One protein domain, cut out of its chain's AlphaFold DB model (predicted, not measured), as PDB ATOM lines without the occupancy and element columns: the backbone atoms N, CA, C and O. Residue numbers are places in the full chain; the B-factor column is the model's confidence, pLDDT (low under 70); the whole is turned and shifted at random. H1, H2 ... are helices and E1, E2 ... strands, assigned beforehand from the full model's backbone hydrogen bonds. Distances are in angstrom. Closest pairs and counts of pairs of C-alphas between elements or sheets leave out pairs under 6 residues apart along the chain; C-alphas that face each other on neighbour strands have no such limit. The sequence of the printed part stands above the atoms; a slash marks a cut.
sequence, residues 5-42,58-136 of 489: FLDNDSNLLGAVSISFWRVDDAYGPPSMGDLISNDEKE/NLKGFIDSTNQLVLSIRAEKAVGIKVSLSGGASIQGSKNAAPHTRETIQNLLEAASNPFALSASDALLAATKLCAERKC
ATOM      1  N   PHE A   5     189.806 200.351 153.946       67.50
ATOM      2  CA  PHE A   5     188.376 200.649 153.908       67.50
ATOM      3  C   PHE A   5     187.765 199.964 152.686       67.50
ATOM      4  O   PHE A   5     188.423 199.858 151.651       67.50
ATOM      5  N   LEU A   6     186.543 199.456 152.830       64.25
ATOM      6  CA  LEU A   6     185.821 198.766 151.764       64.25
ATOM      7  C   LEU A   6     184.583 199.559 151.368       64.25
ATOM      8  O   LEU A   6     183.952 200.194 152.213       64.25
ATOM      9  N   ASP A   7     184.247 199.494 150.082       56.41
ATOM     10  CA  ASP A   7     183.062 200.145 149.533       56.41
ATOM     11  C   ASP A   7     181.756 199.561 150.108       56.41
ATOM     12  O   ASP A   7     181.700 198.453 150.656       56.41
ATOM     13  N   ASN A   8     180.686 200.353 149.986       56.03
ATOM     14  CA  ASN A   8     179.446 200.281 150.766       56.03
ATOM     15  C   ASN A   8     178.645 198.964 150.720       56.03
ATOM     16  O   ASN A   8     177.782 198.789 151.585       56.03
ATOM     17  N   ASP A   9     178.945 198.045 149.802       55.25
ATOM     18  CA  ASP A   9     178.199 196.792 149.607       55.25
ATOM     19  C   ASP A   9     178.643 195.642 150.529       55.25
ATOM     20  O   ASP A   9     178.017 194.582 150.555       55.25
ATOM     21  N   SER A  10     179.695 195.838 151.331       65.12
ATOM     22  CA  SER A  10     180.101 194.871 152.357       65.12
ATOM     23  C   SER A  10     179.621 195.279 153.760       65.12
ATOM     24  O   SER A  10     179.592 196.458 154.119       65.12
ATOM     25  N   ASN A  11     179.258 194.294 154.594       79.12
ATOM     26  CA  ASN A  11     178.943 194.505 156.023       79.12
ATOM     27  C   ASN A  11     180.156 195.009 156.841       79.12
ATOM     28  O   ASN A  11     180.010 195.346 158.017       79.12
ATOM     29  N   LEU A  12     181.338 195.058 156.221       81.06
ATOM     30  CA  LEU A  12     182.623 195.414 156.801       81.06
ATOM     31  C   LEU A  12     182.947 196.882 156.481       81.06
ATOM     32  O   LEU A  12     183.134 197.250 155.328       81.06
ATOM     33  N   LEU A  13     183.026 197.720 157.513       82.75
ATOM     34  CA  LEU A  13     183.375 199.143 157.413       82.75
ATOM     35  C   LEU A  13     184.879 199.362 157.223       82.75
ATOM     36  O   LEU A  13     185.304 200.304 156.558       82.75
ATOM     37  N   GLY A  14     185.695 198.494 157.812       82.12
ATOM     38  CA  GLY A  14     187.144 198.565 157.703       82.12
ATOM     39  C   GLY A  14     187.822 197.421 158.439       82.12
ATOM     40  O   GLY A  14     187.236 196.807 159.336       82.12
ATOM     41  N   ALA A  15     189.060 197.133 158.048       83.38
ATOM     42  CA  ALA A  15     189.864 196.102 158.685       83.38
ATOM     43  C   ALA A  15     191.337 196.503 158.806       83.38
ATOM     44  O   ALA A  15     191.923 197.132 157.915       83.38
ATOM     45  N   VAL A  16     191.943 196.069 159.907       84.94
ATOM     46  CA  VAL A  16     193.384 196.106 160.151       84.94
ATOM     47  C   VAL A  16     193.857 194.685 160.388       84.94
ATOM     48  O   VAL A  16     193.387 194.025 161.308       84.94
ATOM     49  N   SER A  17     194.812 194.236 159.581       85.25
ATOM     50  CA  SER A  17     195.472 192.944 159.766       85.25
ATOM     51  C   SER A  17     196.938 193.159 160.124       85.25
ATOM     52  O   SER A  17     197.667 193.890 159.446       85.25
ATOM     53  N   ILE A  18     197.376 192.534 161.209       86.69
ATOM     54  CA  ILE A  18     198.749 192.582 161.699       86.69
ATOM     55  C   ILE A  18     199.295 191.164 161.653       86.69
ATOM     56  O   ILE A  18     198.820 190.295 162.381       86.69
ATOM     57  N   SER A  19     200.292 190.942 160.800       88.25
ATOM     58  CA  SER A  19     201.001 189.669 160.728       88.25
ATOM     59  C   SER A  19     202.218 189.697 161.653       88.25
ATOM     60  O   SER A  19     203.009 190.644 161.620       88.25
ATOM     61  N   PHE A  20     202.359 188.687 162.506       78.62
ATOM     62  CA  PHE A  20     203.445 188.572 163.473       78.62
ATOM     63  C   PHE A  20     203.798 187.090 163.664       78.62
ATOM     64  O   PHE A  20     202.925 186.240 163.730       78.62
ATOM     65  N   TRP A  21     205.090 186.768 163.732       89.56
ATOM     66  CA  TRP A  21     205.650 185.400 163.772       89.56
ATOM     67  C   TRP A  21     205.424 184.551 162.529       89.56
ATOM     68  O   TRP A  21     204.375 184.584 161.906       89.56
ATOM     69  N   ARG A  22     206.415 183.716 162.214       89.69
ATOM     70  CA  ARG A  22     206.342 182.768 161.100       89.69
ATOM     71  C   ARG A  22     205.713 181.440 161.513       89.69
ATOM     72  O   ARG A  22     205.961 180.955 162.620       89.69
ATOM     73  N   VAL A  23     204.985 180.837 160.581       90.81
ATOM     74  CA  VAL A  23     204.345 179.519 160.680       90.81
ATOM     75  C   VAL A  23     204.583 178.765 159.374       90.81
ATOM     76  O   VAL A  23     204.718 179.380 158.318       90.81
ATOM     77  N   ASP A  24     204.667 177.442 159.454       90.00
ATOM     78  CA  ASP A  24     204.699 176.576 158.277       90.00
ATOM     79  C   ASP A  24     203.266 176.358 157.760       90.00
ATOM     80  O   ASP A  24     202.518 175.532 158.281       90.00
ATOM     81  N   ASP A  25     202.869 177.143 156.759       86.75
ATOM     82  CA  ASP A  25     201.566 177.076 156.087       86.75
ATOM     83  C   ASP A  25     201.644 176.379 154.716       86.75
ATOM     84  O   ASP A  25     200.744 176.519 153.874       86.75
ATOM     85  N   ALA A  26     202.701 175.589 154.478       87.88
ATOM     86  CA  ALA A  26     202.870 174.835 153.237       87.88
ATOM     87  C   ALA A  26     201.613 174.010 152.902       87.88
ATOM     88  O   ALA A  26     201.182 173.988 151.746       87.88
ATOM     89  N   TYR A  27     200.967 173.456 153.934       87.38
ATOM     90  CA  TYR A  27     199.749 172.637 153.871       87.38
ATOM     91  C   TYR A  27     198.465 173.411 154.218       87.38
ATOM     92  O   TYR A  27     197.464 172.832 154.621       87.38
ATOM     93  N   GLY A  28     198.492 174.739 154.117       85.69
ATOM     94  CA  GLY A  28     197.375 175.610 154.484       85.69
ATOM     95  C   GLY A  28     197.615 176.342 155.808       85.69
ATOM     96  O   GLY A  28     198.329 175.809 156.667       85.69
ATOM     97  N   PRO A  29     197.073 177.564 155.965       87.50
ATOM     98  CA  PRO A  29     197.287 178.408 157.138       87.50
ATOM     99  C   PRO A  29     196.436 177.967 158.344       87.50
ATOM    100  O   PRO A  29     195.443 177.255 158.174       87.50
ATOM    101  N   PRO A  30     196.792 178.377 159.575       87.62
ATOM    102  CA  PRO A  30     195.936 178.160 160.740       87.62
ATOM    103  C   PRO A  30     194.586 178.857 160.548       87.62
ATOM    104  O   PRO A  30     194.555 180.020 160.137       87.62
ATOM    105  N   SER A  31     193.482 178.186 160.887       87.38
ATOM    106  CA  SER A  31     192.147 178.766 160.720       87.38
ATOM    107  C   SER A  31     191.995 180.027 161.572       87.38
ATOM    108  O   SER A  31     192.341 180.047 162.759       87.38
ATOM    109  N   MET A  32     191.446 181.087 160.987       86.38
ATOM    110  CA  MET A  32     191.076 182.292 161.731       86.38
ATOM    111  C   MET A  32     189.799 182.035 162.535       86.38
ATOM    112  O   MET A  32     188.858 181.425 162.033       86.38
ATOM    113  N   GLY A  33     189.738 182.537 163.766       86.38
ATOM    114  CA  GLY A  33     188.494 182.569 164.529       86.38
ATOM    115  C   GLY A  33     188.348 183.871 165.292       86.38
ATOM    116  O   GLY A  33     189.347 184.451 165.723       86.38
ATOM    117  N   ASP A  34     187.105 184.319 165.432       87.12
ATOM    118  CA  ASP A  34     186.775 185.481 166.249       87.12
ATOM    119  C   ASP A  34     187.066 185.193 167.727       87.12
ATOM    120  O   ASP A  34     187.114 184.045 168.165       87.12
ATOM    121  N   LEU A  35     187.294 186.229 168.516       85.62
ATOM    122  CA  LEU A  35     187.399 186.149 169.966       85.62
ATOM    123  C   LEU A  35     186.138 186.787 170.545       85.62
ATOM    124  O   LEU A  35     185.728 187.849 170.091       85.62
ATOM    125  N   ILE A  36     185.509 186.110 171.503       81.69
ATOM    126  CA  ILE A  36     184.250 186.536 172.132       81.69
ATOM    127  C   ILE A  36     184.505 186.650 173.637       81.69
ATOM    128  O   ILE A  36     185.166 185.767 174.201       81.69
ATOM    129  N   SER A  37     184.009 187.716 174.275       68.00
ATOM    130  CA  SER A  37     184.031 187.825 175.739       68.00
ATOM    131  C   SER A  37     182.984 186.886 176.331       68.00
ATOM    132  O   SER A  37     181.887 186.755 175.796       68.00
ATOM    133  N   ASN A  38     183.295 186.212 177.439       62.56
ATOM    134  CA  ASN A  38     182.334 185.294 178.062       62.56
ATOM    135  C   ASN A  38     181.087 186.006 178.614       62.56
ATOM    136  O   ASN A  38     180.089 185.327 178.833       62.56
ATOM    137  N   ASP A  39     181.121 187.331 178.771       56.56
ATOM    138  CA  ASP A  39     179.982 188.128 179.248       56.56
ATOM    139  C   ASP A  39     178.801 188.135 178.259       56.56
ATOM    140  O   ASP A  39     177.667 188.385 178.649       56.56
ATOM    141  N   GLU A  40     179.034 187.794 176.986       52.91
ATOM    142  CA  GLU A  40     177.985 187.734 175.954       52.91
ATOM    143  C   GLU A  40     177.263 186.373 175.892       52.91
ATOM    144  O   GLU A  40     176.334 186.200 175.107       52.91
ATOM    145  N   LYS A  41     177.677 185.372 176.688       50.75
ATOM    146  CA  LYS A  41     177.115 184.007 176.620       50.75
ATOM    147  C   LYS A  41     175.919 183.748 177.541       50.75
ATOM    148  O   LYS A  41     175.344 182.668 177.435       50.75
ATOM    149  N   GLU A  42     175.536 184.679 178.416       45.56
ATOM    150  CA  GLU A  42     174.456 184.440 179.392       45.56
ATOM    151  C   GLU A  42     173.045 184.857 178.925       45.56
ATOM    152  O   GLU A  42     172.074 184.472 179.570       45.56
ATOM    153  N   ASN A  58     183.414 185.209 154.038       44.56
ATOM    154  CA  ASN A  58     184.542 185.164 153.102       44.56
ATOM    155  C   ASN A  58     185.731 186.102 153.402       44.56
ATOM    156  O   ASN A  58     186.027 187.018 152.640       44.56
ATOM    157  N   LEU A  59     186.494 185.799 154.455       51.78
ATOM    158  CA  LEU A  59     187.814 186.402 154.707       51.78
ATOM    159  C   LEU A  59     188.897 185.880 153.742       51.78
ATOM    160  O   LEU A  59     189.998 186.428 153.699       51.78
ATOM    161  N   LYS A  60     188.576 184.853 152.936       48.16
ATOM    162  CA  LYS A  60     189.481 184.198 151.974       48.16
ATOM    163  C   LYS A  60     190.089 185.139 150.925       48.16
ATOM    164  O   LYS A  60     191.099 184.778 150.344       48.16
ATOM    165  N   GLY A  61     189.505 186.316 150.685       50.12
ATOM    166  CA  GLY A  61     190.061 187.320 149.766       50.12
ATOM    167  C   GLY A  61     190.911 188.413 150.429       50.12
ATOM    168  O   GLY A  61     191.456 189.255 149.725       50.12
ATOM    169  N   PHE A  62     190.993 188.450 151.765       53.50
ATOM    170  CA  PHE A  62     191.631 189.549 152.511       53.50
ATOM    171  C   PHE A  62     192.979 189.192 153.136       53.50
ATOM    172  O   PHE A  62     193.769 190.087 153.445       53.50
ATOM    173  N   ILE A  63     193.229 187.901 153.345       58.81
ATOM    174  CA  ILE A  63     194.449 187.379 153.952       58.81
ATOM    175  C   ILE A  63     195.041 186.377 152.964       58.81
ATOM    176  O   ILE A  63     194.635 185.217 152.933       58.81
ATOM    177  N   ASP A  64     195.984 186.838 152.146       61.81
ATOM    178  CA  ASP A  64     196.842 185.934 151.381       61.81
ATOM    179  C   ASP A  64     197.642 185.054 152.359       61.81
ATOM    180  O   ASP A  64     197.918 185.466 153.490       61.81
ATOM    181  N   SER A  65     198.023 183.838 151.957       60.91
ATOM    182  CA  SER A  65     198.920 182.992 152.755       60.91
ATOM    183  C   SER A  65     200.219 183.753 153.033       60.91
ATOM    184  O   SER A  65     201.020 183.980 152.125       60.91
ATOM    185  N   THR A  66     200.394 184.215 154.271       68.25
ATOM    186  CA  THR A  66     201.517 185.083 154.656       68.25
ATOM    187  C   THR A  66     202.661 184.315 155.317       68.25
ATOM    188  O   THR A  66     203.656 184.936 155.698       68.25
ATOM    189  N   ASN A  67     202.547 182.990 155.487       82.75
ATOM    190  CA  ASN A  67     203.438 182.166 156.306       82.75
ATOM    191  C   ASN A  67     203.599 182.735 157.728       82.75
ATOM    192  O   ASN A  67     204.664 182.609 158.341       82.75
ATOM    193  N   GLN A  68     202.578 183.437 158.233       87.38
ATOM    194  CA  GLN A  68     202.601 184.162 159.500       87.38
ATOM    195  C   GLN A  68     201.270 184.055 160.252       87.38
ATOM    196  O   GLN A  68     200.229 183.815 159.640       87.38
ATOM    197  N   LEU A  69     201.297 184.242 161.577       88.19
ATOM    198  CA  LEU A  69     200.064 184.423 162.352       88.19
ATOM    199  C   LEU A  69     199.519 185.827 162.114       88.19
ATOM    200  O   LEU A  69     200.283 186.774 161.929       88.19
ATOM    201  N   VAL A  70     198.198 185.957 162.142       88.50
ATOM    202  CA  VAL A  70     197.486 187.197 161.848       88.50
ATOM    203  C   VAL A  70     196.522 187.531 162.982       88.50
ATOM    204  O   VAL A  70     195.700 186.708 163.386       88.50
ATOM    205  N   LEU A  71     196.608 188.769 163.467       89.31
ATOM    206  CA  LEU A  71     195.572 189.443 164.250       89.31
ATOM    207  C   LEU A  71     194.777 190.334 163.294       89.31
ATOM    208  O   LEU A  71     195.366 191.175 162.615       89.31
ATOM    209  N   SER A  72     193.460 190.165 163.237       88.31
ATOM    210  CA  SER A  72     192.560 190.985 162.426       88.31
ATOM    211  C   SER A  72     191.578 191.724 163.328       88.31
ATOM    212  O   SER A  72     190.870 191.100 164.110       88.31
ATOM    213  N   ILE A  73     191.539 193.048 163.225       87.81
ATOM    214  CA  ILE A  73     190.566 193.909 163.899       87.81
ATOM    215  C   ILE A  73     189.635 194.449 162.817       87.81
ATOM    216  O   ILE A  73     190.093 195.072 161.856       87.81
ATOM    217  N   ARG A  74     188.340 194.168 162.943       87.19
ATOM    218  CA  ARG A  74     187.314 194.420 161.926       87.19
ATOM    219  C   ARG A  74     186.195 195.263 162.514       87.19
ATOM    220  O   ARG A  74     185.744 194.973 163.612       87.19
ATOM    221  N   ALA A  75     185.729 196.268 161.783       86.56
ATOM    222  CA  ALA A  75     184.551 197.049 162.152       86.56
ATOM    223  C   ALA A  75     183.359 196.640 161.274       86.56
ATOM    224  O   ALA A  75     183.440 196.749 160.052       86.56
ATOM    225  N   GLU A  76     182.255 196.185 161.863       86.38
ATOM    226  CA  GLU A  76     181.055 195.716 161.154       86.38
ATOM    227  C   GLU A  76     179.829 196.593 161.467       86.38
ATOM    228  O   GLU A  76     179.589 196.941 162.624       86.38
ATOM    229  N   LYS A  77     179.019 196.910 160.442       79.31
ATOM    230  CA  LYS A  77     177.908 197.894 160.497       79.31
ATOM    231  C   LYS A  77     176.844 197.632 161.578       79.31
ATOM    232  O   LYS A  77     176.185 198.576 161.993       79.31
ATOM    233  N   ALA A  78     176.674 196.384 162.020       81.56
ATOM    234  CA  ALA A  78     175.649 195.981 162.994       81.56
ATOM    235  C   ALA A  78     176.205 195.290 164.251       81.56
ATOM    236  O   ALA A  78     175.446 195.032 165.178       81.56
ATOM    237  N   VAL A  79     177.503 194.971 164.279       81.69
ATOM    238  CA  VAL A  79     178.121 194.198 165.374       81.69
ATOM    239  C   VAL A  79     179.188 195.003 166.118       81.69
ATOM    240  O   VAL A  79     179.518 194.690 167.253       81.69
ATOM    241  N   GLY A  80     179.722 196.066 165.512       85.12
ATOM    242  CA  GLY A  80     180.808 196.843 166.102       85.12
ATOM    243  C   GLY A  80     182.178 196.245 165.787       85.12
ATOM    244  O   GLY A  80     182.425 195.817 164.658       85.12
ATOM    245  N   ILE A  81     183.097 196.280 166.754       85.31
ATOM    246  CA  ILE A  81     184.485 195.845 166.558       85.31
ATOM    247  C   ILE A  81     184.616 194.357 166.887       85.31
ATOM    248  O   ILE A  81     184.388 193.942 168.018       85.31
ATOM    249  N   LYS A  82     185.058 193.566 165.910       87.69
ATOM    250  CA  LYS A  82     185.436 192.161 166.077       87.69
ATOM    251  C   LYS A  82     186.939 191.987 166.007       87.69
ATOM    252  O   LYS A  82     187.611 192.585 165.165       87.69
ATOM    253  N   VAL A  83     187.450 191.092 166.842       88.00
ATOM    254  CA  VAL A  83     188.855 190.691 166.838       88.00
ATOM    255  C   VAL A  83     188.945 189.226 166.451       88.00
ATOM    256  O   VAL A  83     188.370 188.373 167.116       88.00
ATOM    257  N   SER A  84     189.686 188.931 165.391       89.00
ATOM    258  CA  SER A  84     189.973 187.576 164.931       89.00
ATOM    259  C   SER A  84     191.459 187.281 165.067       89.00
ATOM    260  O   SER A  84     192.302 188.131 164.775       89.00
ATOM    261  N   LEU A  85     191.795 186.055 165.448       89.56
ATOM    262  CA  LEU A  85     193.176 185.608 165.604       89.56
ATOM    263  C   LEU A  85     193.388 184.279 164.881       89.56
ATOM    264  O   LEU A  85     192.503 183.417 164.880       89.56
ATOM    265  N   SER A  86     194.570 184.082 164.297       86.88
ATOM    266  CA  SER A  86     194.989 182.765 163.805       86.88
ATOM    267  C   SER A  86     194.953 181.742 164.942       86.88
ATOM    268  O   SER A  86     195.532 181.970 166.001       86.88
ATOM    269  N   GLY A  87     194.243 180.630 164.742       81.25
ATOM    270  CA  GLY A  87     193.970 179.614 165.765       81.25
ATOM    271  C   GLY A  87     192.872 179.982 166.773       81.25
ATOM    272  O   GLY A  87     192.544 179.161 167.634       81.25
ATOM    273  N   GLY A  88     192.256 181.166 166.653       78.69
ATOM    274  CA  GLY A  88     191.206 181.665 167.552       78.69
ATOM    275  C   GLY A  88     189.969 180.764 167.627       78.69
ATOM    276  O   GLY A  88     189.341 180.669 168.680       78.69
ATOM    277  N   ALA A  89     189.677 180.002 166.567       75.50
ATOM    278  CA  ALA A  89     188.545 179.071 166.533       75.50
ATOM    279  C   ALA A  89     188.634 177.992 167.629       75.50
ATOM    280  O   ALA A  89     187.632 177.603 168.224       75.50
ATOM    281  N   SER A  90     189.852 177.548 167.957       72.25
ATOM    282  CA  SER A  90     190.088 176.567 169.025       72.25
ATOM    283  C   SER A  90     189.951 177.154 170.437       72.25
ATOM    284  O   SER A  90     189.724 176.424 171.402       72.25
ATOM    285  N   ILE A  91     190.065 178.478 170.558       72.50
ATOM    286  CA  ILE A  91     190.027 179.207 171.827       72.50
ATOM    287  C   ILE A  91     188.577 179.362 172.303       72.50
ATOM    288  O   ILE A  91     188.301 179.121 173.477       72.50
ATOM    289  N   GLN A  92     187.647 179.671 171.391       62.03
ATOM    290  CA  GLN A  92     186.221 179.866 171.697       62.03
ATOM    291  C   GLN A  92     185.512 178.610 172.233       62.03
ATOM    292  O   GLN A  92     184.595 178.717 173.051       62.03
ATOM    293  N   GLY A  93     185.918 177.425 171.764       56.66
ATOM    294  CA  GLY A  93     185.295 176.148 172.126       56.66
ATOM    295  C   GLY A  93     185.767 175.567 173.463       56.66
ATOM    296  O   GLY A  93     185.151 174.636 173.984       56.66
ATOM    297  N   SER A  94     186.846 176.097 174.046       60.50
ATOM    298  CA  SER A  94     187.412 175.557 175.282       60.50
ATOM    299  C   SER A  94     186.715 176.144 176.510       60.50
ATOM    300  O   SER A  94     187.177 177.118 177.104       60.50
ATOM    301  N   LYS A  95     185.619 175.508 176.952       57.88
ATOM    302  CA  LYS A  95     184.981 175.806 178.256       57.88
ATOM    303  C   LYS A  95     185.971 175.684 179.433       57.88
ATOM    304  O   LYS A  95     185.804 176.352 180.448       57.88
ATOM    305  N   ASN A  96     187.062 174.934 179.247       58.22
ATOM    306  CA  ASN A  96     188.124 174.707 180.231       58.22
ATOM    307  C   ASN A  96     189.367 175.595 180.029       58.22
ATOM    308  O   ASN A  96     190.433 175.263 180.543       58.22
ATOM    309  N   ALA A  97     189.276 176.694 179.269       65.81
ATOM    310  CA  ALA A  97     190.392 177.634 179.154       65.81
ATOM    311  C   ALA A  97     190.828 178.129 180.544       65.81
ATOM    312  O   ALA A  97     189.982 178.465 181.378       65.81
ATOM    313  N   ALA A  98     192.139 178.165 180.782       76.06
ATOM    314  CA  ALA A  98     192.688 178.592 182.056       76.06
ATOM    315  C   ALA A  98     192.303 180.060 182.351       76.06
ATOM    316  O   ALA A  98     192.131 180.857 181.423       76.06
ATOM    317  N   PRO A  99     192.162 180.453 183.630       79.88
ATOM    318  CA  PRO A  99     191.681 181.789 183.999       79.88
ATOM    319  C   PRO A  99     192.543 182.923 183.419       79.88
ATOM    320  O   PRO A  99     192.011 183.922 182.954       79.88
ATOM    321  N   HIS A 100     193.861 182.730 183.347       82.06
ATOM    322  CA  HIS A 100     194.795 183.707 182.776       82.06
ATOM    323  C   HIS A 100     194.664 183.861 181.249       82.06
ATOM    324  O   HIS A 100     194.860 184.952 180.710       82.06
ATOM    325  N   THR A 101     194.291 182.792 180.538       83.06
ATOM    326  CA  THR A 101     193.989 182.857 179.104       83.06
ATOM    327  C   THR A 101     192.763 183.739 178.868       83.06
ATOM    328  O   THR A 101     192.756 184.550 177.946       83.06
ATOM    329  N   ARG A 102     191.738 183.613 179.725       83.44
ATOM    330  CA  ARG A 102     190.510 184.424 179.659       83.44
ATOM    331  C   ARG A 102     190.801 185.898 179.920       83.44
ATOM    332  O   ARG A 102     190.396 186.731 179.122       83.44
ATOM    333  N   GLU A 103     191.580 186.193 180.956       85.81
ATOM    334  CA  GLU A 103     192.051 187.550 181.257       85.81
ATOM    335  C   GLU A 103     192.816 188.163 180.068       85.81
ATOM    336  O   GLU A 103     192.596 189.310 179.691       85.81
ATOM    337  N   THR A 104     193.680 187.385 179.408       86.38
ATOM    338  CA  THR A 104     194.428 187.861 178.230       86.38
ATOM    339  C   THR A 104     193.512 188.147 177.035       86.38
ATOM    340  O   THR A 104     193.744 189.113 176.310       86.38
ATOM    341  N   ILE A 105     192.467 187.337 176.829       87.88
ATOM    342  CA  ILE A 105     191.452 187.573 175.789       87.88
ATOM    343  C   ILE A 105     190.654 188.838 176.101       87.88
ATOM    344  O   ILE A 105     190.459 189.654 175.208       87.88
ATOM    345  N   GLN A 106     190.242 189.029 177.353       87.38
ATOM    346  CA  GLN A 106     189.521 190.226 177.774       87.38
ATOM    347  C   GLN A 106     190.365 191.488 177.556       87.38
ATOM    348  O   GLN A 106     189.918 192.402 176.872       87.38
ATOM    349  N   ASN A 107     191.625 191.487 178.000       87.12
ATOM    350  CA  ASN A 107     192.563 192.588 177.761       87.12
ATOM    351  C   ASN A 107     192.735 192.896 176.261       87.12
ATOM    352  O   ASN A 107     192.834 194.056 175.865       87.12
ATOM    353  N   LEU A 108     192.770 191.861 175.413       88.31
ATOM    354  CA  LEU A 108     192.842 192.019 173.960       88.31
ATOM    355  C   LEU A 108     191.571 192.666 173.392       88.31
ATOM    356  O   LEU A 108     191.666 193.567 172.558       88.31
ATOM    357  N   LEU A 109     190.397 192.208 173.827       87.38
ATOM    358  CA  LEU A 109     189.113 192.738 173.375       87.38
ATOM    359  C   LEU A 109     188.918 194.182 173.839       87.38
ATOM    360  O   LEU A 109     188.541 195.023 173.029       87.38
ATOM    361  N   GLU A 110     189.243 194.506 175.088       86.25
ATOM    362  CA  GLU A 110     189.173 195.868 175.627       86.25
ATOM    363  C   GLU A 110     190.122 196.820 174.882       86.25
ATOM    364  O   GLU A 110     189.697 197.890 174.439       86.25
ATOM    365  N   ALA A 111     191.376 196.409 174.652       85.31
ATOM    366  CA  ALA A 111     192.364 197.213 173.925       85.31
ATOM    367  C   ALA A 111     191.990 197.453 172.452       85.31
ATOM    368  O   ALA A 111     192.419 198.443 171.855       85.31
ATOM    369  N   ALA A 112     191.217 196.544 171.847       83.12
ATOM    370  CA  ALA A 112     190.780 196.656 170.459       83.12
ATOM    371  C   ALA A 112     189.427 197.368 170.295       83.12
ATOM    372  O   ALA A 112     189.207 197.989 169.257       83.12
ATOM    373  N   SER A 113     188.525 197.264 171.275       78.38
ATOM    374  CA  SER A 113     187.144 197.757 171.178       78.38
ATOM    375  C   SER A 113     186.932 199.139 171.792       78.38
ATOM    376  O   SER A 113     186.030 199.856 171.358       78.38
ATOM    377  N   ASN A 114     187.750 199.553 172.765       73.75
ATOM    378  CA  ASN A 114     187.585 200.848 173.412       73.75
ATOM    379  C   ASN A 114     188.107 201.980 172.502       73.75
ATOM    380  O   ASN A 114     189.317 202.085 172.306       73.75
ATOM    381  N   PRO A 115     187.247 202.884 171.995       65.00
ATOM    382  CA  PRO A 115     187.663 203.952 171.084       65.00
ATOM    383  C   PRO A 115     188.605 204.979 171.735       65.00
ATOM    384  O   PRO A 115     189.346 205.656 171.027       65.00
ATOM    385  N   PHE A 116     188.608 205.084 173.069       60.94
ATOM    386  CA  PHE A 116     189.479 205.984 173.835       60.94
ATOM    387  C   PHE A 116     190.769 205.313 174.323       60.94
ATOM    388  O   PHE A 116     191.705 206.010 174.708       60.94
ATOM    389  N   ALA A 117     190.829 203.979 174.291       59.53
ATOM    390  CA  ALA A 117     191.994 203.185 174.683       59.53
ATOM    391  C   ALA A 117     192.533 202.319 173.532       59.53
ATOM    392  O   ALA A 117     193.281 201.375 173.782       59.53
ATOM    393  N   LEU A 118     192.159 202.633 172.282       64.06
ATOM    394  CA  LEU A 118     192.504 201.845 171.102       64.06
ATOM    395  C   LEU A 118     194.016 201.875 170.877       64.06
ATOM    396  O   LEU A 118     194.572 202.753 170.215       64.06
ATOM    397  N   SER A 119     194.686 200.892 171.460       77.81
ATOM    398  CA  SER A 119     196.128 200.733 171.422       77.81
ATOM    399  C   SER A 119     196.421 199.487 170.614       77.81
ATOM    400  O   SER A 119     196.403 198.361 171.113       77.81
ATOM    401  N   ALA A 120     196.718 199.687 169.328       74.88
ATOM    402  CA  ALA A 120     197.161 198.600 168.458       74.88
ATOM    403  C   ALA A 120     198.393 197.878 169.039       74.88
ATOM    404  O   ALA A 120     198.584 196.689 168.799       74.88
ATOM    405  N   SER A 121     199.212 198.585 169.825       81.62
ATOM    406  CA  SER A 121     200.358 198.022 170.535       81.62
ATOM    407  C   SER A 121     199.951 197.093 171.679       81.62
ATOM    408  O   SER A 121     200.503 195.997 171.765       81.62
ATOM    409  N   ASP A 122     198.982 197.478 172.514       86.38
ATOM    410  CA  ASP A 122     198.522 196.638 173.629       86.38
ATOM    411  C   ASP A 122     197.704 195.447 173.133       86.38
ATOM    412  O   ASP A 122     197.918 194.323 173.592       86.38
ATOM    413  N   ALA A 123     196.866 195.652 172.112       85.50
ATOM    414  CA  ALA A 123     196.175 194.568 171.423       85.50
ATOM    415  C   ALA A 123     197.181 193.578 170.804       85.50
ATOM    416  O   ALA A 123     197.079 192.369 170.999       85.50
ATOM    417  N   LEU A 124     198.227 194.059 170.123       86.94
ATOM    418  CA  LEU A 124     199.261 193.172 169.584       86.94
ATOM    419  C   LEU A 124     200.045 192.449 170.691       86.94
ATOM    420  O   LEU A 124     200.379 191.272 170.546       86.94
ATOM    421  N   LEU A 125     200.330 193.114 171.812       89.06
ATOM    422  CA  LEU A 125     201.012 192.496 172.947       89.06
ATOM    423  C   LEU A 125     200.152 191.402 173.601       89.06
ATOM    424  O   LEU A 125     200.665 190.337 173.943       89.06
ATOM    425  N   ALA A 126     198.849 191.632 173.758       88.81
ATOM    426  CA  ALA A 126     197.925 190.631 174.283       88.81
ATOM    427  C   ALA A 126     197.766 189.448 173.311       88.81
ATOM    428  O   ALA A 126     197.866 188.293 173.728       88.81
ATOM    429  N   ALA A 127     197.637 189.716 172.008       90.06
ATOM    430  CA  ALA A 127     197.570 188.683 170.975       90.06
ATOM    431  C   ALA A 127     198.851 187.834 170.916       90.06
ATOM    432  O   ALA A 127     198.779 186.609 170.888       90.06
ATOM    433  N   THR A 128     200.030 188.461 170.961       91.31
ATOM    434  CA  THR A 128     201.318 187.744 170.978       91.31
ATOM    435  C   THR A 128     201.503 186.902 172.239       91.31
ATOM    436  O   THR A 128     201.973 185.771 172.142       91.31
ATOM    437  N   LYS A 129     201.094 187.390 173.419       91.25
ATOM    438  CA  LYS A 129     201.087 186.588 174.655       91.25
ATOM    439  C   LYS A 129     200.167 185.374 174.535       91.25
ATOM    440  O   LYS A 129     200.592 184.260 174.836       91.25
ATOM    441  N   LEU A 130     198.948 185.579 174.035       90.62
ATOM    442  CA  LEU A 130     197.977 184.506 173.827       90.62
ATOM    443  C   LEU A 130     198.510 183.460 172.838       90.62
ATOM    444  O   LEU A 130     198.472 182.262 173.118       90.62
ATOM    445  N   CYS A 131     199.083 183.892 171.712       91.50
ATOM    446  CA  CYS A 131     199.726 182.991 170.760       91.50
ATOM    447  C   CYS A 131     200.921 182.247 171.374       91.50
ATOM    448  O   CYS A 131     201.145 181.095 171.011       91.50
ATOM    449  N   ALA A 132     201.678 182.856 172.294       92.62
ATOM    450  CA  ALA A 132     202.858 182.228 172.905       92.62
ATOM    451  C   ALA A 132     202.423 181.065 173.791       92.62
ATOM    452  O   ALA A 132     202.960 179.964 173.702       92.62
ATOM    453  N   GLU A 133     201.395 181.306 174.599       91.75
ATOM    454  CA  GLU A 133     200.765 180.302 175.445       91.75
ATOM    455  C   GLU A 133     200.206 179.146 174.616       91.75
ATOM    456  O   GLU A 133     200.590 177.997 174.831       91.75
ATOM    457  N   ARG A 134     199.409 179.448 173.584       91.44
ATOM    458  CA  ARG A 134     198.844 178.426 172.690       91.44
ATOM    459  C   ARG A 134     199.902 177.642 171.929       91.44
ATOM    460  O   ARG A 134     199.780 176.431 171.770       91.44
ATOM    461  N   LYS A 135     200.976 178.298 171.500       93.62
ATOM    462  CA  LYS A 135     202.117 177.645 170.857       93.62
ATOM    463  C   LYS A 135     202.836 176.687 171.809       93.62
ATOM    464  O   LYS A 135     203.184 175.579 171.402       93.62
ATOM    465  N   CYS A 136     203.029 177.076 173.070       94.94
ATOM    466  CA  CYS A 136     203.568 176.192 174.103       94.94
ATOM    467  C   CYS A 136     202.653 174.984 174.347       94.94
ATOM    468  O   CYS A 136     203.139 173.854 174.340       94.94
TER     469      CYS A 136
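AT A GLANCE: This is residues 5 to 42 and 58 to 136 of the 489 residues of the protein "Hypothetical protein" of Amphiprora paludosa (UniProt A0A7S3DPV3). A twisted sheet of four strands is covered on one face by a hairpin of two long helices, H3 and H4, side by side. The short helix H2 packs on the edge strand E2, and the short helix H1 lies off the sheet. The 117 printed residues hold four named helices and four named strands, in the order E1 E2 H1 E3 E4 H2 H3 H4; the sheet's order is E1 - E3 - E4 - E2, antiparallel throughout. The class is mixed, helices and strands, and the arrangement is two layers, helices on one face of a sheet. The whole is compact, with a radius of gyration of the C-alphas of 14.1 A, and spans 40 by 38 by 27 A.

HOW THE PARTS SIT: E1, residues 12 to 22, is an edge strand, antiparallel to E3, residues 68 to 76, at 166 degrees; N 18 and O 71 are 2.8 A apart, within hydrogen-bond range. E2, residues 32 to 35, is the other edge strand. H1, residues 38 to 41, is not on the sheet. E3 forms a hairpin with E4, residues 80 to 86, with N 74 and O 82 2.8 A apart. E4 is antiparallel to E2 at 133 degrees, with N 35 and O 83 2.8 A apart. H2, residues 88 to 92, lies over E2 at a height over the sheet of 5.5 A; their closest C-alphas, of Gly 33 and Ala 89, are 4.0 A apart. H3, residues 99 to 113, is on the sheet at a height of 8.8 A, over E2 and only just over E4, with 3 C-alphas; it runs across the strands, at 90 degrees to E2 on the local plane. H4, residues 120 to 136, is on the same face, also at 8.8 A, over E1 and E3, slantwise to the strands. H3 and H4 touch as a helical hairpin, opposite ways at a shallow tilt of 28 degrees, closest at the C-alphas of Leu 108 and Ala 123, 4.9 A apart. In H2, H3 and H4 every O i to N i+4 pair is within hydrogen-bond range; H1 is too short for such a pair.

IN THESE COORDINATES: E1 begins at C-alpha 12, (182.623, 195.414, 156.801), and is 27.2 A long. E3 measures 24.5 A, E4 20.1 A and H3 21.0 A. H4 measures 24.0 A and ends at C-alpha 136, (203.568, 176.192, 174.103).

THE WHOLE: The C-alphas farthest apart, of Asn 8 and Cys 136, are 41.3 A apart. Residues 43 to 57 are not printed; C-alphas 42 and 58 are 28.2 A apart across this cut. Of the links that are printed whole, none is long. Mean pLDDT of the printed part is 78.3; it is under 70 in residues 5 to 10, 37 to 42, 58 to 66, 92 to 97 and 115 to 118.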